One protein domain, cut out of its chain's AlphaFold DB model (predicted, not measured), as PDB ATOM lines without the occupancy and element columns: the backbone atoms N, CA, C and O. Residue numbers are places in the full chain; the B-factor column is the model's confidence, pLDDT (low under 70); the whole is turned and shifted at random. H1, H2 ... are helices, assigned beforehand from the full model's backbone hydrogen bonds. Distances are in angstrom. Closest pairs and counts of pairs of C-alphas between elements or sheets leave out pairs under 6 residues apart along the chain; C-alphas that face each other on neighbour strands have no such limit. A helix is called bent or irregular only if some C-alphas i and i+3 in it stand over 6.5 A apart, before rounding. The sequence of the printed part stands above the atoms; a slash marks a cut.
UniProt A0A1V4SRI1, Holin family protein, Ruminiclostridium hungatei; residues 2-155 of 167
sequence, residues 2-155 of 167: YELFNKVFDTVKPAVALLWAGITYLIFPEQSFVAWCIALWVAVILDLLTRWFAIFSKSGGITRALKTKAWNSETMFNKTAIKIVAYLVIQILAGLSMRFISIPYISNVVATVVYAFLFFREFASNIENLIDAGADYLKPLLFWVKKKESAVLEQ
ATOM      1  N   TYR A   2      -4.758 -25.407  45.396       69.06
ATOM      2  CA  TYR A   2      -4.290 -24.240  44.628       69.06
ATOM      3  C   TYR A   2      -4.601 -24.307  43.115       69.06
ATOM      4  O   TYR A   2      -5.095 -23.339  42.548       69.06
ATOM      5  N   GLU A   3      -4.414 -25.468  42.473       73.81
ATOM      6  CA  GLU A   3      -4.749 -25.661  41.047       73.81
ATOM      7  C   GLU A   3      -6.241 -25.501  40.740       73.81
ATOM      8  O   GLU A   3      -6.612 -24.857  39.764       73.81
ATOM      9  N   LEU A   4      -7.107 -26.062  41.587       72.75
ATOM     10  CA  LEU A   4      -8.561 -25.920  41.458       72.75
ATOM     11  C   LEU A   4      -8.988 -24.458  41.622       72.75
ATOM     12  O   LEU A   4      -9.849 -23.990  40.883       72.75
ATOM     13  N   PHE A   5      -8.355 -23.727  42.541       73.75
ATOM     14  CA  PHE A   5      -8.650 -22.319  42.792       73.75
ATOM     15  C   PHE A   5      -8.240 -21.422  41.614       73.75
ATOM     16  O   PHE A   5      -9.050 -20.618  41.155       73.75
ATOM     17  N   ASN A   6      -7.042 -21.625  41.052       76.88
ATOM     18  CA  ASN A   6      -6.596 -20.915  39.847       76.88
ATOM     19  C   ASN A   6      -7.466 -21.250  38.632       76.88
ATOM     20  O   ASN A   6      -7.856 -20.359  37.885       76.88
ATOM     21  N   LYS A   7      -7.871 -22.516  38.485       75.00
ATOM     22  CA  LYS A   7      -8.754 -22.936  37.393       75.00
ATOM     23  C   LYS A   7     -10.139 -22.292  37.490       75.00
ATOM     24  O   LYS A   7     -10.704 -21.921  36.465       75.00
ATOM     25  N   VAL A   8     -10.681 -22.109  38.697       71.12
ATOM     26  CA  VAL A   8     -11.936 -21.364  38.918       71.12
ATOM     27  C   VAL A   8     -11.747 -19.873  38.629       71.12
ATOM     28  O   VAL A   8     -12.614 -19.271  37.997       71.12
ATOM     29  N   PHE A   9     -10.615 -19.288  39.022       74.19
ATOM     30  CA  PHE A   9     -10.293 -17.887  38.734       74.19
ATOM     31  C   PHE A   9     -10.211 -17.604  37.228       74.19
ATOM     32  O   PHE A   9     -10.827 -16.647  36.754       74.19
ATOM     33  N   ASP A  10      -9.538 -18.472  36.475       76.81
ATOM     34  CA  ASP A  10      -9.400 -18.340  35.023       76.81
ATOM     35  C   ASP A  10     -10.712 -18.630  34.280       76.81
ATOM     36  O   ASP A  10     -11.048 -17.945  33.312       76.81
ATOM     37  N   THR A  11     -11.486 -19.615  34.749       71.75
ATOM     38  CA  THR A  11     -12.733 -20.037  34.086       71.75
ATOM     39  C   THR A  11     -13.885 -19.069  34.351       71.75
ATOM     40  O   THR A  11     -14.625 -18.722  33.434       71.75
ATOM     41  N   VAL A  12     -14.062 -18.637  35.600       69.44
ATOM     42  CA  VAL A  12     -15.247 -17.873  36.031       69.44
ATOM     43  C   VAL A  12     -14.988 -16.365  36.013       69.44
ATOM     44  O   VAL A  12     -15.939 -15.588  36.008       69.44
ATOM     45  N   LYS A  13     -13.716 -15.934  35.962       84.31
ATOM     46  CA  LYS A  13     -13.301 -14.524  36.055       84.31
ATOM     47  C   LYS A  13     -14.053 -13.818  37.191       84.31
ATOM     48  O   LYS A  13     -14.933 -12.997  36.933       84.31
ATOM     49  N   PRO A  14     -13.735 -14.124  38.459       81.12
ATOM     50  CA  PRO A  14     -14.552 -13.749  39.615       81.12
ATOM     51  C   PRO A  14     -14.828 -12.245  39.727       81.12
ATOM     52  O   PRO A  14     -15.891 -11.867  40.203       81.12
ATOM     53  N   ALA A  15     -13.942 -11.382  39.223       79.69
ATOM     54  CA  ALA A  15     -14.199  -9.943  39.126       79.69
ATOM     55  C   ALA A  15     -15.394  -9.604  38.211       79.69
ATOM     56  O   ALA A  15     -16.217  -8.760  38.556       79.69
ATOM     57  N   VAL A  16     -15.522 -10.284  37.067       80.25
ATOM     58  CA  VAL A  16     -16.658 -10.136  36.143       80.25
ATOM     59  C   VAL A  16     -17.927 -10.685  36.781       80.25
ATOM     60  O   VAL A  16     -18.966 -10.040  36.707       80.25
ATOM     61  N   ALA A  17     -17.840 -11.835  37.454       81.31
ATOM     62  CA  ALA A  17     -18.975 -12.416  38.166       81.31
ATOM     63  C   ALA A  17     -19.472 -11.505  39.305       81.31
ATOM     64  O   ALA A  17     -20.675 -11.314  39.448       81.31
ATOM     65  N   LEU A  18     -18.560 -10.897  40.072       84.75
ATOM     66  CA  LEU A  18     -18.885  -9.934  41.129       84.75
ATOM     67  C   LEU A  18     -19.493  -8.646  40.574       84.75
ATOM     68  O   LEU A  18     -20.492  -8.170  41.109       84.75
ATOM     69  N   LEU A  19     -18.932  -8.102  39.490       82.94
ATOM     70  CA  LEU A  19     -19.528  -6.964  38.789       82.94
ATOM     71  C   LEU A  19     -20.937  -7.301  38.307       82.94
ATOM     72  O   LEU A  19     -21.856  -6.508  38.518       82.94
ATOM     73  N   TRP A  20     -21.126  -8.486  37.718       81.56
ATOM     74  CA  TRP A  20     -22.442  -8.896  37.254       81.56
ATOM     75  C   TRP A  20     -23.430  -9.050  38.401       81.56
ATOM     76  O   TRP A  20     -24.521  -8.497  38.333       81.56
ATOM     77  N   ALA A  21     -23.024  -9.721  39.478       82.69
ATOM     78  CA  ALA A  21     -23.835  -9.873  40.678       82.69
ATOM     79  C   ALA A  21     -24.232  -8.513  41.269       82.69
ATOM     80  O   ALA A  21     -25.390  -8.323  41.632       82.69
ATOM     81  N   GLY A  22     -23.306  -7.549  41.306       83.25
ATOM     82  CA  GLY A  22     -23.580  -6.183  41.746       83.25
ATOM     83  C   GLY A  22     -24.622  -5.484  40.873       83.25
ATOM     84  O   GLY A  22     -25.594  -4.943  41.392       83.25
ATOM     85  N   ILE A  23     -24.474  -5.540  39.548       80.44
ATOM     86  CA  ILE A  23     -25.435  -4.924  38.623       80.44
ATOM     87  C   ILE A  23     -26.808  -5.600  38.726       80.44
ATOM     88  O   ILE A  23     -27.815  -4.909  38.851       80.44
ATOM     89  N   THR A  24     -26.868  -6.934  38.730       81.50
ATOM     90  CA  THR A  24     -28.120  -7.692  38.879       81.50
ATOM     91  C   THR A  24     -28.806  -7.355  40.202       81.50
ATOM     92  O   THR A  24     -30.000  -7.076  40.218       81.50
ATOM     93  N   TYR A  25     -28.056  -7.294  41.303       81.44
ATOM     94  CA  TYR A  25     -28.594  -6.899  42.602       81.44
ATOM     95  C   TYR A  25     -29.198  -5.488  42.564       81.44
ATOM     96  O   TYR A  25     -30.272  -5.262  43.120       81.44
ATOM     97  N   LEU A  26     -28.549  -4.536  41.890       81.31
ATOM     98  CA  LEU A  26     -29.034  -3.156  41.792       81.31
ATOM     99  C   LEU A  26     -30.261  -3.014  40.883       81.31
ATOM    100  O   LEU A  26     -31.173  -2.267  41.228       81.31
ATOM    101  N   ILE A  27     -30.295  -3.725  39.754       78.81
ATOM    102  CA  ILE A  27     -31.390  -3.662  38.771       78.81
ATOM    103  C   ILE A  27     -32.657  -4.364  39.280       78.81
ATOM    104  O   ILE A  27     -33.760  -3.905  38.983       78.81
ATOM    105  N   PHE A  28     -32.515  -5.449  40.049       79.25
ATOM    106  CA  PHE A  28     -33.625  -6.308  40.473       79.25
ATOM    107  C   PHE A  28     -33.836  -6.286  41.992       79.25
ATOM    108  O   PHE A  28     -33.453  -7.235  42.680       79.25
ATOM    109  N   PRO A  29     -34.452  -5.225  42.549       73.06
ATOM    110  CA  PRO A  29     -34.847  -5.224  43.955       73.06
ATOM    111  C   PRO A  29     -35.979  -6.228  44.247       73.06
ATOM    112  O   PRO A  29     -36.006  -6.792  45.336       73.06
ATOM    113  N   GLU A  30     -36.869  -6.501  43.281       73.94
ATOM    114  CA  GLU A  30     -37.951  -7.497  43.391       73.94
ATOM    115  C   GLU A  30     -38.018  -8.411  42.151       73.94
ATOM    116  O   GLU A  30     -37.532  -8.064  41.072       73.94
ATOM    117  N   GLN A  31     -38.645  -9.588  42.279       74.94
ATOM    118  CA  GLN A  31     -38.732 -10.581  41.192       74.94
ATOM    119  C   GLN A  31     -39.613 -10.138  40.013       74.94
ATOM    120  O   GLN A  31     -39.342 -10.515  38.874       74.94
ATOM    121  N   SER A  32     -40.637  -9.314  40.257       71.06
ATOM    122  CA  SER A  32     -41.515  -8.737  39.224       71.06
ATOM    123  C   SER A  32     -40.733  -7.958  38.155       71.06
ATOM    124  O   SER A  32     -41.068  -8.019  36.971       71.06
ATOM    125  N   PHE A  33     -39.626  -7.315  38.542       76.44
ATOM    126  CA  PHE A  33     -38.750  -6.552  37.646       76.44
ATOM    127  C   PHE A  33     -37.997  -7.406  36.639       76.44
ATOM    128  O   PHE A  33     -37.638  -6.920  35.567       76.44
ATOM    129  N   VAL A  34     -37.769  -8.681  36.959       83.81
ATOM    130  CA  VAL A  34     -37.062  -9.602  36.067       83.81
ATOM    131  C   VAL A  34     -37.831  -9.747  34.759       83.81
ATOM    132  O   VAL A  34     -37.245  -9.622  33.686       83.81
ATOM    133  N   ALA A  35     -39.154  -9.907  34.833       86.44
ATOM    134  CA  ALA A  35     -39.999 -10.025  33.650       86.44
ATOM    135  C   ALA A  35     -39.977  -8.751  32.786       86.44
ATOM    136  O   ALA A  35     -39.838  -8.839  31.566       86.44
ATOM    137  N   TRP A  36     -40.067  -7.567  33.402       88.06
ATOM    138  CA  TRP A  36     -40.056  -6.287  32.678       88.06
ATOM    139  C   TRP A  36     -38.709  -5.993  32.026       88.06
ATOM    140  O   TRP A  36     -38.657  -5.539  30.883       88.06
ATOM    141  N   CYS A  37     -37.617  -6.307  32.717       89.12
ATOM    142  CA  CYS A  37     -36.275  -6.192  32.169       89.12
ATOM    143  C   CYS A  37     -36.069  -7.144  30.989       89.12
ATOM    144  O   CYS A  37     -35.599  -6.713  29.939       89.12
ATOM    145  N   ILE A  38     -36.483  -8.411  31.112       90.56
ATOM    146  CA  ILE A  38     -36.413  -9.375  30.005       90.56
ATOM    147  C   ILE A  38     -37.221  -8.868  28.807       90.56
ATOM    148  O   ILE A  38     -36.698  -8.850  27.694       90.56
ATOM    149  N   ALA A  39     -38.458  -8.409  29.019       92.12
ATOM    150  CA  ALA A  39     -39.296  -7.874  27.948       92.12
ATOM    151  C   ALA A  39     -38.631  -6.686  27.232       92.12
ATOM    152  O   ALA A  39     -38.615  -6.635  26.000       92.12
ATOM    153  N   LEU A  40     -38.029  -5.763  27.991       93.69
ATOM    154  CA  LEU A  40     -37.290  -4.630  27.441       93.69
ATOM    155  C   LEU A  40     -36.077  -5.082  26.617       93.69
ATOM    156  O   LEU A  40     -35.909  -4.639  25.484       93.69
ATOM    157  N   TRP A  41     -35.237  -5.971  27.149       93.69
ATOM    158  CA  TRP A  41     -34.039  -6.425  26.437       93.69
ATOM    159  C   TRP A  41     -34.366  -7.245  25.193       93.69
ATOM    160  O   TRP A  41     -33.685  -7.105  24.179       93.69
ATOM    161  N   VAL A  42     -35.441  -8.034  25.223       94.62
ATOM    162  CA  VAL A  42     -35.966  -8.692  24.022       94.62
ATOM    163  C   VAL A  42     -36.385  -7.648  22.985       94.62
ATOM    164  O   VAL A  42     -36.017  -7.784  21.820       94.62
ATOM    165  N   ALA A  43     -37.077  -6.577  23.386       94.50
ATOM    166  CA  ALA A  43     -37.458  -5.498  22.471       94.50
ATOM    167  C   ALA A  43     -36.240  -4.767  21.870       94.50
ATOM    168  O   ALA A  43     -36.237  -4.493  20.670       94.50
ATOM    169  N   VAL A  44     -35.184  -4.522  22.660       93.44
ATOM    170  CA  VAL A  44     -33.912  -3.943  22.177       93.44
ATOM    171  C   VAL A  44     -33.236  -4.863  21.157       93.44
ATOM    172  O   VAL A  44     -32.764  -4.399  20.121       93.44
ATOM    173  N   ILE A  45     -33.192  -6.175  21.418       92.50
ATOM    174  CA  ILE A  45     -32.620  -7.149  20.475       92.50
ATOM    175  C   ILE A  45     -33.429  -7.161  19.177       92.50
ATOM    176  O   ILE A  45     -32.849  -7.114  18.091       92.50
ATOM    177  N   LEU A  46     -34.761  -7.176  19.276       93.69
ATOM    178  CA  LEU A  46     -35.632  -7.080  18.111       93.69
ATOM    179  C   LEU A  46     -35.407  -5.770  17.345       93.69
ATOM    180  O   LEU A  46     -35.364  -5.825  16.119       93.69
ATOM    181  N   ASP A  47     -35.178  -4.631  18.015       92.56
ATOM    182  CA  ASP A  47     -34.907  -3.349  17.338       92.56
ATOM    183  C   ASP A  47     -33.656  -3.442  16.462       92.56
ATOM    184  O   ASP A  47     -33.639  -2.964  15.328       92.56
ATOM    185  N   LEU A  48     -32.614  -4.121  16.943       89.94
ATOM    186  CA  LEU A  48     -31.399  -4.348  16.159       89.94
ATOM    187  C   LEU A  48     -31.660  -5.240  14.945       89.94
ATOM    188  O   LEU A  48     -31.206  -4.929  13.841       89.94
ATOM    189  N   LEU A  49     -32.420  -6.321  15.133       90.06
ATOM    190  CA  LEU A  49     -32.759  -7.251  14.056       90.06
ATOM    191  C   LEU A  49     -33.656  -6.598  12.998       90.06
ATOM    192  O   LEU A  49     -33.390  -6.732  11.802       90.06
ATOM    193  N   THR A  50     -34.687  -5.859  13.411       90.25
ATOM    194  CA  THR A  50     -35.604  -5.164  12.499       90.25
ATOM    195  C   THR A  50     -34.895  -4.042  11.752       90.25
ATOM    196  O   THR A  50     -35.110  -3.880  10.552       90.25
ATOM    197  N   ARG A  51     -33.972  -3.322  12.399       87.94
ATOM    198  CA  ARG A  51     -33.132  -2.311  11.745       87.94
ATOM    199  C   ARG A  51     -32.211  -2.924  10.691       87.94
ATOM    200  O   ARG A  51     -32.086  -2.376   9.597       87.94
ATOM    201  N   TRP A  52     -31.585  -4.067  10.979       85.44
ATOM    202  CA  TRP A  52     -30.813  -4.805   9.972       85.44
ATOM    203  C   TRP A  52     -31.684  -5.258   8.810       85.44
ATOM    204  O   TRP A  52     -31.312  -5.063   7.653       85.44
ATOM    205  N   PHE A  53     -32.864  -5.794   9.106       85.88
ATOM    206  CA  PHE A  53     -33.826  -6.193   8.091       85.88
ATOM    207  C   PHE A  53     -34.239  -5.021   7.185       85.88
ATOM    208  O   PHE A  53     -34.226  -5.161   5.962       85.88
ATOM    209  N   ALA A  54     -34.504  -3.844   7.757       86.81
ATOM    210  CA  ALA A  54     -34.817  -2.630   7.008       86.81
ATOM    211  C   ALA A  54     -33.684  -2.221   6.054       86.81
ATOM    212  O   ALA A  54     -33.930  -1.914   4.886       86.81
ATOM    213  N   ILE A  55     -32.429  -2.279   6.518       83.31
ATOM    214  CA  ILE A  55     -31.247  -2.010   5.683       83.31
ATOM    215  C   ILE A  55     -31.165  -3.018   4.531       83.31
ATOM    216  O   ILE A  55     -30.943  -2.623   3.384       83.31
ATOM    217  N   PHE A  56     -31.369  -4.310   4.805       79.56
ATOM    218  CA  PHE A  56     -31.350  -5.354   3.777       79.56
ATOM    219  C   PHE A  56     -32.446  -5.161   2.723       79.56
ATOM    220  O   PHE A  56     -32.163  -5.298   1.529       79.56
ATOM    221  N   SER A  57     -33.656  -4.786   3.149       78.44
ATOM    222  CA  SER A  57     -34.785  -4.500   2.257       78.44
ATOM    223  C   SER A  57     -34.492  -3.293   1.352       78.44
ATOM    224  O   SER A  57     -34.562  -3.400   0.126       78.44
ATOM    225  N   LYS A  58     -34.016  -2.175   1.923       75.12
ATOM    226  CA  LYS A  58     -33.682  -0.946   1.171       75.12
ATOM    227  C   LYS A  58     -32.493  -1.105   0.207       75.12
ATOM    228  O   LYS A  58     -32.403  -0.383  -0.780       75.12
ATOM    229  N   SER A  59     -31.590  -2.057   0.453       70.44
ATOM    230  CA  SER A  59     -30.382  -2.285  -0.364       70.44
ATOM    231  C   SER A  59     -30.613  -3.137  -1.627       70.44
ATOM    232  O   SER A  59     -29.654  -3.471  -2.329       70.44
ATOM    233  N   GLY A  60     -31.858  -3.532  -1.918       64.44
ATOM    234  CA  GLY A  60     -32.182  -4.412  -3.046       64.44
ATOM    235  C   GLY A  60     -31.788  -5.878  -2.821       64.44
ATOM    236  O   GLY A  60     -31.485  -6.579  -3.788       64.44
ATOM    237  N   GLY A  61     -31.755  -6.332  -1.561       63.25
ATOM    238  CA  GLY A  61     -31.534  -7.730  -1.173       63.25
ATOM    239  C   GLY A  61     -30.310  -7.975  -0.276       63.25
ATOM    240  O   GLY A  61     -29.360  -7.190  -0.230       63.25
ATOM    241  N   ILE A  62     -30.316  -9.127   0.409       59.00
ATOM    242  CA  ILE A  62     -29.295  -9.556   1.391       59.00
ATOM    243  C   ILE A  62     -27.889  -9.615   0.763       59.00
ATOM    244  O   ILE A  62     -26.903  -9.201   1.370       59.00
ATOM    245  N   THR A  63     -27.781 -10.067  -0.488       54.69
ATOM    246  CA  THR A  63     -26.499 -10.265  -1.187       54.69
ATOM    247  C   THR A  63     -25.812  -8.960  -1.601       54.69
ATOM    248  O   THR A  63     -24.581  -8.895  -1.587       54.69
ATOM    249  N   ARG A  64     -26.566  -7.899  -1.933       58.72
ATOM    250  CA  ARG A  64     -25.999  -6.564  -2.215       58.72
ATOM    251  C   ARG A  64     -25.627  -5.827  -0.935       58.72
ATOM    252  O   ARG A  64     -24.553  -5.240  -0.889       58.72
ATOM    253  N   ALA A  65     -26.444  -5.927   0.109       55.84
ATOM    254  CA  ALA A  65     -26.175  -5.290   1.396       55.84
ATOM    255  C   ALA A  65     -24.923  -5.835   2.109       55.84
ATOM    256  O   ALA A  65     -24.182  -5.081   2.743       55.84
ATOM    257  N   LEU A  66     -24.660  -7.142   1.976       58.03
ATOM    258  CA  LEU A  66     -23.425  -7.758   2.468       58.03
ATOM    259  C   LEU A  66     -22.200  -7.302   1.659       58.03
ATOM    260  O   LEU A  66     -21.143  -7.060   2.239       58.03
ATOM    261  N   LYS A  67     -22.342  -7.109   0.337       56.44
ATOM    262  CA  LYS A  67     -21.266  -6.577  -0.521       56.44
ATOM    263  C   LYS A  67     -20.954  -5.102  -0.257       56.44
ATOM    264  O   LYS A  67     -19.793  -4.717  -0.356       56.44
ATOM    265  N   THR A  68     -21.946  -4.283   0.091       58.88
ATOM    266  CA  THR A  68     -21.755  -2.843   0.343       58.88
ATOM    267  C   THR A  68     -21.258  -2.521   1.755       58.88
ATOM    268  O   THR A  68     -21.024  -1.352   2.047       58.88
ATOM    269  N   LYS A  69     -21.104  -3.517   2.647       59.34
ATOM    270  CA  LYS A  69     -20.815  -3.319   4.084       59.34
ATOM    271  C   LYS A  69     -21.790  -2.355   4.785       59.34
ATOM    272  O   LYS A  69     -21.495  -1.891   5.883       59.34
ATOM    273  N   ALA A  70     -22.972  -2.097   4.219       56.38
ATOM    274  CA  ALA A  70     -23.959  -1.176   4.794       56.38
ATOM    275  C   ALA A  70     -24.426  -1.608   6.201       56.38
ATOM    276  O   ALA A  70     -24.805  -0.775   7.022       56.38
ATOM    277  N   TRP A  71     -24.330  -2.911   6.495       58.28
ATOM    278  CA  TRP A  71     -24.555  -3.513   7.813       58.28
ATOM    279  C   TRP A  71     -23.602  -2.991   8.906       58.28
ATOM    280  O   TRP A  71     -23.994  -2.889  10.066       58.28
ATOM    281  N   ASN A  72     -22.373  -2.622   8.537       57.38
ATOM    282  CA  ASN A  72     -21.298  -2.250   9.455       57.38
ATOM    283  C   ASN A  72     -20.999  -0.745   9.419       57.38
ATOM    284  O   ASN A  72     -19.840  -0.331   9.394       57.38
ATOM    285  N   SER A  73     -22.036   0.097   9.377       60.88
ATOM    286  CA  SER A  73     -21.791   1.507   9.671       60.88
ATOM    287  C   SER A  73     -21.479   1.620  11.162       60.88
ATOM    288  O   SER A  73     -22.308   1.302  12.013       60.88
ATOM    289  N   GLU A  74     -20.264   2.053  11.477       67.56
ATOM    290  CA  GLU A  74     -19.788   2.385  12.825       67.56
ATOM    291  C   GLU A  74     -20.813   3.236  13.598       67.56
ATOM    292  O   GLU A  74     -21.050   3.045  14.789       67.56
ATOM    293  N   THR A  75     -21.545   4.086  12.877       70.19
ATOM    294  CA  THR A  75     -22.689   4.864  13.357       70.19
ATOM    295  C   THR A  75     -23.797   4.019  13.999       70.19
ATOM    296  O   THR A  75     -24.393   4.443  14.987       70.19
ATOM    297  N   MET A  76     -24.108   2.843  13.450       72.62
ATOM    298  CA  MET A  76     -25.153   1.950  13.958       72.62
ATOM    299  C   MET A  76     -24.703   1.281  15.260       72.62
ATOM    300  O   MET A  76     -25.433   1.312  16.249       72.62
ATOM    301  N   PHE A  77     -23.459   0.792  15.303       77.12
ATOM    302  CA  PHE A  77     -22.857   0.248  16.523       77.12
ATOM    303  C   PHE A  77     -22.736   1.300  17.629       77.12
ATOM    304  O   PHE A  77     -23.122   1.021  18.761       77.12
ATOM    305  N   ASN A  78     -22.304   2.523  17.308       83.25
ATOM    306  CA  ASN A  78     -22.206   3.609  18.286       83.25
ATOM    307  C   ASN A  78     -23.575   3.998  18.856       83.25
ATOM    308  O   ASN A  78     -23.719   4.136  20.069       83.25
ATOM    309  N   LYS A  79     -24.610   4.123  18.013       81.75
ATOM    310  CA  LYS A  79     -25.972   4.425  18.486       81.75
ATOM    311  C   LYS A  79     -26.522   3.318  19.385       81.75
ATOM    312  O   LYS A  79     -27.115   3.618  20.420       81.75
ATOM    313  N   THR A  80     -26.294   2.060  19.021       85.50
ATOM    314  CA  THR A  80     -26.690   0.906  19.831       85.50
ATOM    315  C   THR A  80     -25.941   0.865  21.159       85.50
ATOM    316  O   THR A  80     -26.570   0.684  22.196       85.50
ATOM    317  N   ALA A  81     -24.628   1.099  21.163       86.25
ATOM    318  CA  ALA A  81     -23.827   1.134  22.383       86.25
ATOM    319  C   ALA A  81     -24.310   2.230  23.347       86.25
ATOM    320  O   ALA A  81     -24.534   1.958  24.525       86.25
ATOM    321  N   ILE A  82     -24.559   3.443  22.836       89.94
ATOM    322  CA  ILE A  82     -25.121   4.547  23.627       89.94
ATOM    323  C   ILE A  82     -26.489   4.158  24.204       89.94
ATOM    324  O   ILE A  82     -26.738   4.392  25.386       89.94
ATOM    325  N   LYS A  83     -27.361   3.527  23.403       90.44
ATOM    326  CA  LYS A  83     -28.684   3.058  23.848       90.44
ATOM    327  C   LYS A  83     -28.562   2.033  24.985       90.44
ATOM    328  O   LYS A  83     -29.198   2.208  26.020       90.44
ATOM    329  N   ILE A  84     -27.712   1.018  24.822       90.62
ATOM    330  CA  ILE A  84     -27.461  -0.034  25.822       90.62
ATOM    331  C   ILE A  84     -26.972   0.577  27.139       90.62
ATOM    332  O   ILE A  84     -27.521   0.272  28.198       90.62
ATOM    333  N   VAL A  85     -25.979   1.471  27.082       91.50
ATOM    334  CA  VAL A  85     -25.435   2.137  28.275       91.50
ATOM    335  C   VAL A  85     -26.504   2.992  28.954       91.50
ATOM    336  O   VAL A  85     -26.699   2.872  30.161       91.50
ATOM    337  N   ALA A  86     -27.244   3.805  28.195       92.69
ATOM    338  CA  ALA A  86     -28.316   4.631  28.745       92.69
ATOM    339  C   ALA A  86     -29.386   3.779  29.445       92.69
ATOM    340  O   ALA A  86     -29.830   4.116  30.540       92.69
ATOM    341  N   TYR A  87     -29.771   2.652  28.843       93.12
ATOM    342  CA  TYR A  87     -30.805   1.775  29.385       93.12
ATOM    343  C   TYR A  87     -30.333   1.070  30.650       93.12
ATOM    344  O   TYR A  87     -31.111   0.948  31.593       93.12
ATOM    345  N   LEU A  88     -29.075   0.631  30.705       90.69
ATOM    346  CA  LEU A  88     -28.492   0.060  31.919       90.69
ATOM    347  C   LEU A  88     -28.454   1.083  33.057       90.69
ATOM    348  O   LEU A  88     -28.888   0.775  34.163       90.69
ATOM    349  N   VAL A  89     -27.999   2.310  32.784       91.38
ATOM    350  CA  VAL A  89     -27.958   3.384  33.788       91.38
ATOM    351  C   VAL A  89     -29.360   3.691  34.312       91.38
ATOM    352  O   VAL A  89     -29.564   3.730  35.523       91.38
ATOM    353  N   ILE A  90     -30.348   3.850  33.426       92.56
ATOM    354  CA  ILE A  90     -31.735   4.131  33.818       92.56
ATOM    355  C   ILE A  90     -32.328   2.980  34.646       92.56
ATOM    356  O   ILE A  90     -32.991   3.241  35.646       92.56
ATOM    357  N   GLN A  91     -32.069   1.721  34.282       90.50
ATOM    358  CA  GLN A  91     -32.548   0.554  35.036       90.50
ATOM    359  C   GLN A  91     -31.913   0.457  36.430       90.50
ATOM    360  O   GLN A  91     -32.615   0.163  37.396       90.50
ATOM    361  N   ILE A  92     -30.617   0.759  36.561       89.00
ATOM    362  CA  ILE A  92     -29.938   0.840  37.864       89.00
ATOM    363  C   ILE A  92     -30.552   1.954  38.718       89.00
ATOM    364  O   ILE A  92     -30.844   1.735  39.889       89.00
ATOM    365  N   LEU A  93     -30.788   3.139  38.143       88.88
ATOM    366  CA  LEU A  93     -31.424   4.251  38.855       88.88
ATOM    367  C   LEU A  93     -32.860   3.916  39.275       88.88
ATOM    368  O   LEU A  93     -33.250   4.238  40.394       88.88
ATOM    369  N   ALA A  94     -33.625   3.231  38.422       87.75
ATOM    370  CA  ALA A  94     -34.963   2.758  38.761       87.75
ATOM    371  C   ALA A  94     -34.923   1.764  39.933       87.75
ATOM    372  O   ALA A  94     -35.624   1.969  40.924       87.75
ATOM    373  N   GLY A  95     -34.048   0.754  39.885       85.12
ATOM    374  CA  GLY A  95     -33.881  -0.204  40.981       85.12
ATOM    375  C   GLY A  95     -33.386   0.434  42.287       85.12
ATOM    376  O   GLY A  95     -33.873   0.101  43.369       85.12
ATOM    377  N   LEU A  96     -32.481   1.415  42.205       84.25
ATOM    378  CA  LEU A  96     -32.020   2.198  43.357       84.25
ATOM    379  C   LEU A  96     -33.121   3.084  43.948       84.25
ATOM    380  O   LEU A  96     -33.235   3.168  45.171       84.25
ATOM    381  N   SER A  97     -33.949   3.715  43.109       82.06
ATOM    382  CA  SER A  97     -35.047   4.579  43.564       82.06
ATOM    383  C   SER A  97     -36.013   3.834  44.489       82.06
ATOM    384  O   SER A  97     -36.448   4.378  45.502       82.06
ATOM    385  N   MET A  98     -36.236   2.546  44.221       76.56
ATOM    386  CA  MET A  98     -37.087   1.697  45.049       76.56
ATOM    387  C   MET A  98     -36.508   1.350  46.414       76.56
ATOM    388  O   MET A  98     -37.259   1.096  47.349       76.56
ATOM    389  N   ARG A  99     -35.181   1.353  46.539       76.81
ATOM    390  CA  ARG A  99     -34.490   1.115  47.811       76.81
ATOM    391  C   ARG A  99     -34.472   2.363  48.694       76.81
ATOM    392  O   ARG A  99     -34.376   2.238  49.909       76.81
ATOM    393  N   PHE A 100     -34.548   3.550  48.090       70.81
ATOM    394  CA  PHE A 100     -34.542   4.829  48.804       70.81
ATOM    395  C   PHE A 100     -35.930   5.275  49.271       70.81
ATOM    396  O   PHE A 100     -36.044   5.945  50.294       70.81
ATOM    397  N   ILE A 101     -36.987   4.924  48.539       69.44
ATOM    398  CA  ILE A 101     -38.356   5.316  48.881       69.44
ATOM    399  C   ILE A 101     -38.972   4.223  49.769       69.44
ATOM    400  O   ILE A 101     -39.308   3.137  49.304       69.44
ATOM    401  N   SER A 102     -39.154   4.514  51.062       59.50
ATOM    402  CA  SER A 102     -39.727   3.571  52.045       59.50
ATOM    403  C   SER A 102     -41.226   3.295  51.875       59.50
ATOM    404  O   SER A 102     -41.797   2.569  52.682       59.50
ATOM    405  N   ILE A 103     -41.875   3.863  50.853       68.69
ATOM    406  CA  ILE A 103     -43.282   3.614  50.523       68.69
ATOM    407  C   ILE A 103     -43.319   2.634  49.339       68.69
ATOM    408  O   ILE A 103     -43.115   3.068  48.201       68.69
ATOM    409  N   PRO A 104     -43.605   1.334  49.565       66.44
ATOM    410  CA  PRO A 104     -43.486   0.294  48.535       66.44
ATOM    411  C   PRO A 104     -44.308   0.576  47.274       66.44
ATOM    412  O   PRO A 104     -43.863   0.293  46.163       66.44
ATOM    413  N   TYR A 105     -45.485   1.190  47.436       67.44
ATOM    414  CA  TYR A 105     -46.368   1.545  46.327       67.44
ATOM    415  C   TYR A 105     -45.732   2.570  45.374       67.44
ATOM    416  O   TYR A 105     -45.710   2.362  44.164       67.44
ATOM    417  N   ILE A 106     -45.152   3.650  45.908       68.56
ATOM    418  CA  ILE A 106     -44.562   4.730  45.099       68.56
ATOM    419  C   ILE A 106     -43.319   4.224  44.361       68.56
ATOM    420  O   ILE A 106     -43.138   4.513  43.179       68.56
ATOM    421  N   SER A 107     -42.502   3.422  45.041       68.69
ATOM    422  CA  SER A 107     -41.327   2.763  44.475       68.69
ATOM    423  C   SER A 107     -41.683   1.918  43.248       68.69
ATOM    424  O   SER A 107     -41.120   2.129  42.171       68.69
ATOM    425  N   ASN A 108     -42.664   1.017  43.382       76.44
ATOM    426  CA  ASN A 108     -43.074   0.126  42.294       76.44
ATOM    427  C   ASN A 108     -43.630   0.905  41.090       76.44
ATOM    428  O   ASN A 108     -43.312   0.579  39.945       76.44
ATOM    429  N   VAL A 109     -44.390   1.980  41.327       81.00
ATOM    430  CA  VAL A 109     -44.935   2.836  40.260       81.00
ATOM    431  C   VAL A 109     -43.824   3.493  39.439       81.00
ATOM    432  O   VAL A 109     -43.860   3.427  38.211       81.00
ATOM    433  N   VAL A 110     -42.808   4.079  40.084       82.19
ATOM    434  CA  VAL A 110     -41.704   4.758  39.378       82.19
ATOM    435  C   VAL A 110     -40.983   3.796  38.442       82.19
ATOM    436  O   VAL A 110     -40.792   4.095  37.262       82.19
ATOM    437  N   ALA A 111     -40.607   2.624  38.944       82.81
ATOM    438  CA  ALA A 111     -39.885   1.661  38.136       82.81
ATOM    439  C   ALA A 111     -40.779   1.074  37.025       82.81
ATOM    440  O   ALA A 111     -40.326   0.967  35.886       82.81
ATOM    441  N   THR A 112     -42.065   0.815  37.292       86.69
ATOM    442  CA  THR A 112     -43.039   0.400  36.262       86.69
ATOM    443  C   THR A 112     -43.111   1.408  35.115       86.69
ATOM    444  O   THR A 112     -43.018   1.024  33.951       86.69
ATOM    445  N   VAL A 113     -43.221   2.703  35.430       88.81
ATOM    446  CA  VAL A 113     -43.265   3.789  34.439       88.81
ATOM    447  C   VAL A 113     -41.986   3.819  33.606       88.81
ATOM    448  O   VAL A 113     -42.053   3.916  32.381       88.81
ATOM    449  N   VAL A 114     -40.822   3.682  34.246       91.25
ATOM    450  CA  VAL A 114     -39.527   3.648  33.555       91.25
ATOM    451  C   VAL A 114     -39.455   2.476  32.574       91.25
ATOM    452  O   VAL A 114     -39.171   2.688  31.396       91.25
ATOM    453  N   TYR A 115     -39.743   1.251  33.024       91.12
ATOM    454  CA  TYR A 115     -39.697   0.071  32.157       91.12
ATOM    455  C   TYR A 115     -40.737   0.140  31.034       91.12
ATOM    456  O   TYR A 115     -40.409  -0.164  29.888       91.12
ATOM    457  N   ALA A 116     -41.962   0.587  31.328       91.75
ATOM    458  CA  ALA A 116     -43.015   0.749  30.330       91.75
ATOM    459  C   ALA A 116     -42.631   1.783  29.263       91.75
ATOM    460  O   ALA A 116     -42.791   1.524  28.070       91.75
ATOM    461  N   PHE A 117     -42.078   2.927  29.668       93.12
ATOM    462  CA  PHE A 117     -41.621   3.963  28.743       93.12
ATOM    463  C   PHE A 117     -40.505   3.454  27.824       93.12
ATOM    464  O   PHE A 117     -40.599   3.596  26.605       93.12
ATOM    465  N   LEU A 118     -39.476   2.811  28.389       94.38
ATOM    466  CA  LEU A 118     -38.388   2.227  27.598       94.38
ATOM    467  C   LEU A 118     -38.905   1.138  26.646       94.38
ATOM    468  O   LEU A 118     -38.490   1.080  25.491       94.38
ATOM    469  N   PHE A 119     -39.846   0.309  27.099       94.56
ATOM    470  CA  PHE A 119     -40.450  -0.724  26.266       94.56
ATOM    471  C   PHE A 119     -41.234  -0.128  25.094       94.56
ATOM    472  O   PHE A 119     -41.024  -0.540  23.955       94.56
ATOM    473  N   PHE A 120     -42.106   0.858  25.336       94.38
ATOM    474  CA  PHE A 120     -42.885   1.485  24.263       94.38
ATOM    475  C   PHE A 120     -42.005   2.228  23.258       94.38
ATOM    476  O   PHE A 120     -42.288   2.161  22.061       94.38
ATOM    477  N   ARG A 121     -40.910   2.848  23.711       94.62
ATOM    478  CA  ARG A 121     -39.899   3.432  22.823       94.62
ATOM    479  C   ARG A 121     -39.341   2.392  21.852       94.62
ATOM    480  O   ARG A 121     -39.310   2.626  20.644       94.62
ATOM    481  N   GLU A 122     -38.897   1.245  22.363       95.50
ATOM    482  CA  GLU A 122     -38.332   0.184  21.523       95.50
ATOM    483  C   GLU A 122     -39.398  -0.485  20.658       95.50
ATOM    484  O   GLU A 122     -39.127  -0.839  19.513       95.50
ATOM    485  N   PHE A 123     -40.633  -0.594  21.146       94.81
ATOM    486  CA  PHE A 123     -41.762  -1.055  20.346       94.81
ATOM    487  C   PHE A 123     -41.983  -0.132  19.141       94.81
ATOM    488  O   PHE A 123     -42.061  -0.606  18.007       94.81
ATOM    489  N   ALA A 124     -42.050   1.184  19.362       94.69
ATOM    490  CA  ALA A 124     -42.212   2.161  18.292       94.69
ATOM    491  C   ALA A 124     -41.060   2.069  17.280       94.69
ATOM    492  O   ALA A 124     -41.319   1.981  16.082       94.69
ATOM    493  N   SER A 125     -39.814   1.995  17.763       94.62
ATOM    494  CA  SER A 125     -38.611   1.847  16.928       94.62
ATOM    495  C   SER A 125     -38.654   0.572  16.070       94.62
ATOM    496  O   SER A 125     -38.390   0.620  14.869       94.62
ATOM    497  N   ASN A 126     -39.086  -0.560  16.638       95.75
ATOM    498  CA  ASN A 126     -39.283  -1.806  15.895       95.75
ATOM    499  C   ASN A 126     -40.314  -1.661  14.768       95.75
ATOM    500  O   ASN A 126     -40.060  -2.097  13.644       95.75
ATOM    501  N   ILE A 127     -41.471  -1.043  15.044       95.19
ATOM    502  CA  ILE A 127     -42.484  -0.806  14.006       95.19
ATOM    503  C   ILE A 127     -41.933   0.128  12.923       95.19
ATOM    504  O   ILE A 127     -42.143  -0.135  11.743       95.19
ATOM    505  N   GLU A 128     -41.239   1.205  13.300       93.69
ATOM    506  CA  GLU A 128     -40.628   2.142  12.349       93.69
ATOM    507  C   GLU A 128     -39.663   1.423  11.405       93.69
ATOM    508  O   GLU A 128     -39.769   1.591  10.191       93.69
ATOM    509  N   ASN A 129     -38.805   0.545  11.935       93.06
ATOM    510  CA  ASN A 129     -37.907  -0.274  11.122       93.06
ATOM    511  C   ASN A 129     -38.676  -1.217  10.172       93.06
ATOM    512  O   ASN A 129     -38.274  -1.412   9.027       93.06
ATOM    513  N   LEU A 130     -39.791  -1.808  10.615       92.62
ATOM    514  CA  LEU A 130     -40.615  -2.684   9.771       92.62
ATOM    515  C   LEU A 130     -41.358  -1.913   8.671       92.62
ATOM    516  O   LEU A 130     -41.426  -2.386   7.535       92.62
ATOM    517  N   ILE A 131     -41.880  -0.722   8.975       92.31
ATOM    518  CA  ILE A 131     -42.473   0.184   7.979       92.31
ATOM    519  C   ILE A 131     -41.412   0.560   6.944       92.31
ATOM    520  O   ILE A 131     -41.656   0.444   5.747       92.31
ATOM    521  N   ASP A 132     -40.209   0.911   7.403       88.69
ATOM    522  CA  ASP A 132     -39.051   1.187   6.553       88.69
ATOM    523  C   ASP A 132     -38.679   0.013   5.634       88.69
ATOM    524  O   ASP A 132     -38.134   0.223   4.549       88.69
ATOM    525  N   ALA A 133     -38.965  -1.219   6.057       88.44
ATOM    526  CA  ALA A 133     -38.748  -2.423   5.267       88.44
ATOM    527  C   ALA A 133     -39.879  -2.724   4.262       88.44
ATOM    528  O   ALA A 133     -39.713  -3.642   3.456       88.44
ATOM    529  N   GLY A 134     -40.990  -1.975   4.298       88.81
ATOM    530  CA  GLY A 134     -42.140  -2.100   3.393       88.81
ATOM    531  C   GLY A 134     -43.475  -2.449   4.067       88.81
ATOM    532  O   GLY A 134     -44.481  -2.610   3.377       88.81
ATOM    533  N   ALA A 135     -43.534  -2.575   5.399       91.94
ATOM    534  CA  ALA A 135     -44.759  -2.925   6.128       91.94
ATOM    535  C   ALA A 135     -45.639  -1.698   6.456       91.94
ATOM    536  O   ALA A 135     -45.980  -1.447   7.612       91.94
ATOM    537  N   ASP A 136     -46.032  -0.921   5.441       92.00
ATOM    538  CA  ASP A 136     -46.782   0.340   5.601       92.00
ATOM    539  C   ASP A 136     -48.115   0.204   6.360       92.00
ATOM    540  O   ASP A 136     -48.577   1.159   6.993       92.00
ATOM    541  N   TYR A 137     -48.727  -0.983   6.343       92.50
ATOM    542  CA  TYR A 137     -49.969  -1.277   7.065       92.50
ATOM    543  C   TYR A 137     -49.820  -1.201   8.597       92.50
ATOM    544  O   TYR A 137     -50.826  -1.168   9.300       92.50
ATOM    545  N   LEU A 138     -48.592  -1.131   9.129       93.94
ATOM    546  CA  LEU A 138     -48.326  -0.967  10.563       93.94
ATOM    547  C   LEU A 138     -48.423   0.489  11.053       93.94
ATOM    548  O   LEU A 138     -48.367   0.728  12.260       93.94
ATOM    549  N   LYS A 139     -48.610   1.480  10.169       93.19
ATOM    550  CA  LYS A 139     -48.740   2.905  10.550       93.19
ATOM    551  C   LYS A 139     -49.803   3.181  11.634       93.19
ATOM    552  O   LYS A 139     -49.499   3.946  12.552       93.19
ATOM    553  N   PRO A 140     -51.006   2.567  11.614       95.12
ATOM    554  CA  PRO A 140     -51.986   2.738  12.688       95.12
ATOM    555  C   PRO A 140     -51.484   2.213  14.038       95.12
ATOM    556  O   PRO A 140     -51.711   2.841  15.073       95.12
ATOM    557  N   LEU A 141     -50.755   1.092  14.026       93.50
ATOM    558  CA  LEU A 141     -50.151   0.528  15.229       93.50
ATOM    559  C   LEU A 141     -49.064   1.458  15.777       93.50
ATOM    560  O   LEU A 141     -49.048   1.717  16.976       93.50
ATOM    561  N   LEU A 142     -48.214   2.030  14.914       93.88
ATOM    562  CA  LEU A 142     -47.194   3.004  15.325       93.88
ATOM    563  C   LEU A 142     -47.816   4.214  16.030       93.88
ATOM    564  O   LEU A 142     -47.338   4.633  17.082       93.88
ATOM    565  N   PHE A 143     -48.896   4.761  15.469       93.00
ATOM    566  CA  PHE A 143     -49.615   5.876  16.081       93.00
ATOM    567  C   PHE A 143     -50.148   5.511  17.473       93.00
ATOM    568  O   PHE A 143     -49.982   6.273  18.427       93.00
ATOM    569  N   TRP A 144     -50.745   4.326  17.609       94.88
ATOM    570  CA  TRP A 144     -51.248   3.843  18.892       94.88
ATOM    571  C   TRP A 144     -50.127   3.657  19.924       94.88
ATOM    572  O   TRP A 144     -50.270   4.107  21.061       94.88
ATOM    573  N   VAL A 145     -49.000   3.061  19.529       92.50
ATOM    574  CA  VAL A 145     -47.843   2.839  20.410       92.50
ATOM    575  C   VAL A 145     -47.243   4.162  20.881       92.50
ATOM    576  O   VAL A 145     -47.044   4.332  22.080       92.50
ATOM    577  N   LYS A 146     -47.046   5.135  19.984       91.75
ATOM    578  CA  LYS A 146     -46.562   6.477  20.358       91.75
ATOM    579  C   LYS A 146     -47.515   7.187  21.315       91.75
ATOM    580  O   LYS A 146     -47.079   7.822  22.268       91.75
ATOM    581  N   LYS A 147     -48.830   7.032  21.118       91.25
ATOM    582  CA  LYS A 147     -49.829   7.556  22.059       91.25
ATOM    583  C   LYS A 147     -49.697   6.910  23.443       91.25
ATOM    584  O   LYS A 147     -49.862   7.597  24.448       91.25
ATOM    585  N   LYS A 148     -49.414   5.605  23.513       89.25
ATOM    586  CA  LYS A 148     -49.183   4.899  24.784       89.25
ATOM    587  C   LYS A 148     -47.878   5.314  25.454       89.25
ATOM    588  O   LYS A 148     -47.894   5.514  26.662       89.25
ATOM    589  N   GLU A 149     -46.806   5.514  24.691       89.81
ATOM    590  CA  GLU A 149     -45.541   6.059  25.202       89.81
ATOM    591  C   GLU A 149     -45.764   7.409  25.902       89.81
ATOM    592  O   GLU A 149     -45.355   7.576  27.050       89.81
ATOM    593  N   SER A 150     -46.490   8.334  25.262       88.81
ATOM    594  CA  SER A 150     -46.834   9.628  25.867       88.81
ATOM    595  C   SER A 150     -47.717   9.480  27.106       88.81
ATOM    596  O   SER A 150     -47.459  10.117  28.124       88.81
ATOM    597  N   ALA A 151     -48.721   8.600  27.064       87.62
ATOM    598  CA  ALA A 151     -49.633   8.395  28.189       87.62
ATOM    599  C   ALA A 151     -48.928   7.854  29.448       87.62
ATOM    600  O   ALA A 151     -49.329   8.188  30.559       87.62
ATOM    601  N   VAL A 152     -47.866   7.052  29.299       85.25
ATOM    602  CA  VAL A 152     -47.058   6.569  30.436       85.25
ATOM    603  C   VAL A 152     -46.388   7.729  31.185       85.25
ATOM    604  O   VAL A 152     -46.240   7.665  32.403       85.25
ATOM    605  N   LEU A 153     -46.042   8.819  30.495       76.75
ATOM    606  CA  LEU A 153     -45.482  10.023  31.117       76.75
ATOM    607  C   LEU A 153     -46.547  10.867  31.845       76.75
ATOM    608  O   LEU A 153     -46.218  11.617  32.765       76.75
ATOM    609  N   GLU A 154     -47.815  10.737  31.447       78.75
ATOM    610  CA  GLU A 154     -48.946  11.533  31.943       78.75
ATOM    611  C   GLU A 154     -49.643  10.933  33.178       78.75
ATOM    612  O   GLU A 154     -50.390  11.641  33.849       78.75
ATOM    613  N   GLN A 155     -49.370   9.676  33.554       63.47
ATOM    614  CA  GLN A 155     -49.983   8.984  34.710       63.47
ATOM    615  C   GLN A 155     -49.600   9.549  36.102       63.47
ATOM    616  O   GLN A 155     -49.711   8.872  37.120       63.47
TER     617      GLN A 155
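What this domain is: This is residues 2 to 155 of the 167 residues of the protein "Holin family protein" of Ruminiclostridium hungatei (UniProt A0A1V4SRI1). Four long helices, H3, H5, H6 and H7, lie roughly along one common direction as a slab; H6 has H3, H5 and H7 packed on it, and H3, H5 and H6 make a triangle. From one end of this slab an arm made by H1 and most of H2 sticks out with residues 2 to 22, while short H4 sits at the opposite end, beyond H3. The printed part has 154 residues with seven named helices, H1 to H7 in chain order, and no named strand: all helix. It is loose, with a radius of gyration of the C-alphas of 19.6 A, and flat, spanning 56 by 51 by 21 A.

How they stand to each other: H1, residues 2 to 12, and H2, residues 14 to 27, meet only through their link. H2 touches H5, residues 74 to 100, with residues 23 to 27 alone, at a steep tilt of 64 degrees; the closest C-alphas, of Ile 27 and Gly 95, are 4.8 A apart. H3, residues 32 to 58, and H4, residues 62 to 67, only just touch, and only at the corner, with 3 pairs of C-alphas within 8 A; the closest are those of Phe 56 and Ile 62, 5.3 A apart. H3, H5 and H6, residues 104 to 132, form an up and down bundle, each helix running against the one before it. H3 and H5 are close but not clearly touching, with the C-alphas of Leu 48 and Thr 80 closest at 8.0 A. H6 is the hub. It touches H3 at a shallow tilt of 14 degrees, the same way, closest at the C-alphas of Asp 47 and Asn 126, 4.9 A apart. H5 and H6 form a hairpin at 17 degrees, H5 touching with residues 87 to 99 alone; the C-alphas of Met 98 and Ser 107 are closest, 4.4 A apart. H6 and H7, residues 136 to 154, form another hairpin at 21 degrees, with the C-alphas of Phe 120 and Glu 149 closest at 5.4 A. H5 and H7 are apart. Every O i to N i+4 pair is within hydrogen-bond range in H1, H2, H4 and H6; the counts are 22 of 23 in H3, 22 of 23 in H5 and 12 of 15 in H7.

Where its parts are: H1 begins at C-alpha 2, (-4.290, -24.240, 44.628). H3 measures 39.6 A from first to last C-alpha, H5 39.0 A, and H6 42.2 A from C-alpha 104 at (-43.486, 0.294, 48.535). H7, 28.7 A, ends at C-alpha 154, (-48.946, 11.533, 31.943); it is irregular, with C-alphas 137 and 140 7.2 A apart.

The domain as a whole: The C-alphas farthest apart, of Tyr 2 and Tyr 137, are 63.4 A apart. The printed part has no cut and no long link. The pLDDT is under 70 at 25 residues, among them 60 to 74 and 101 to 107.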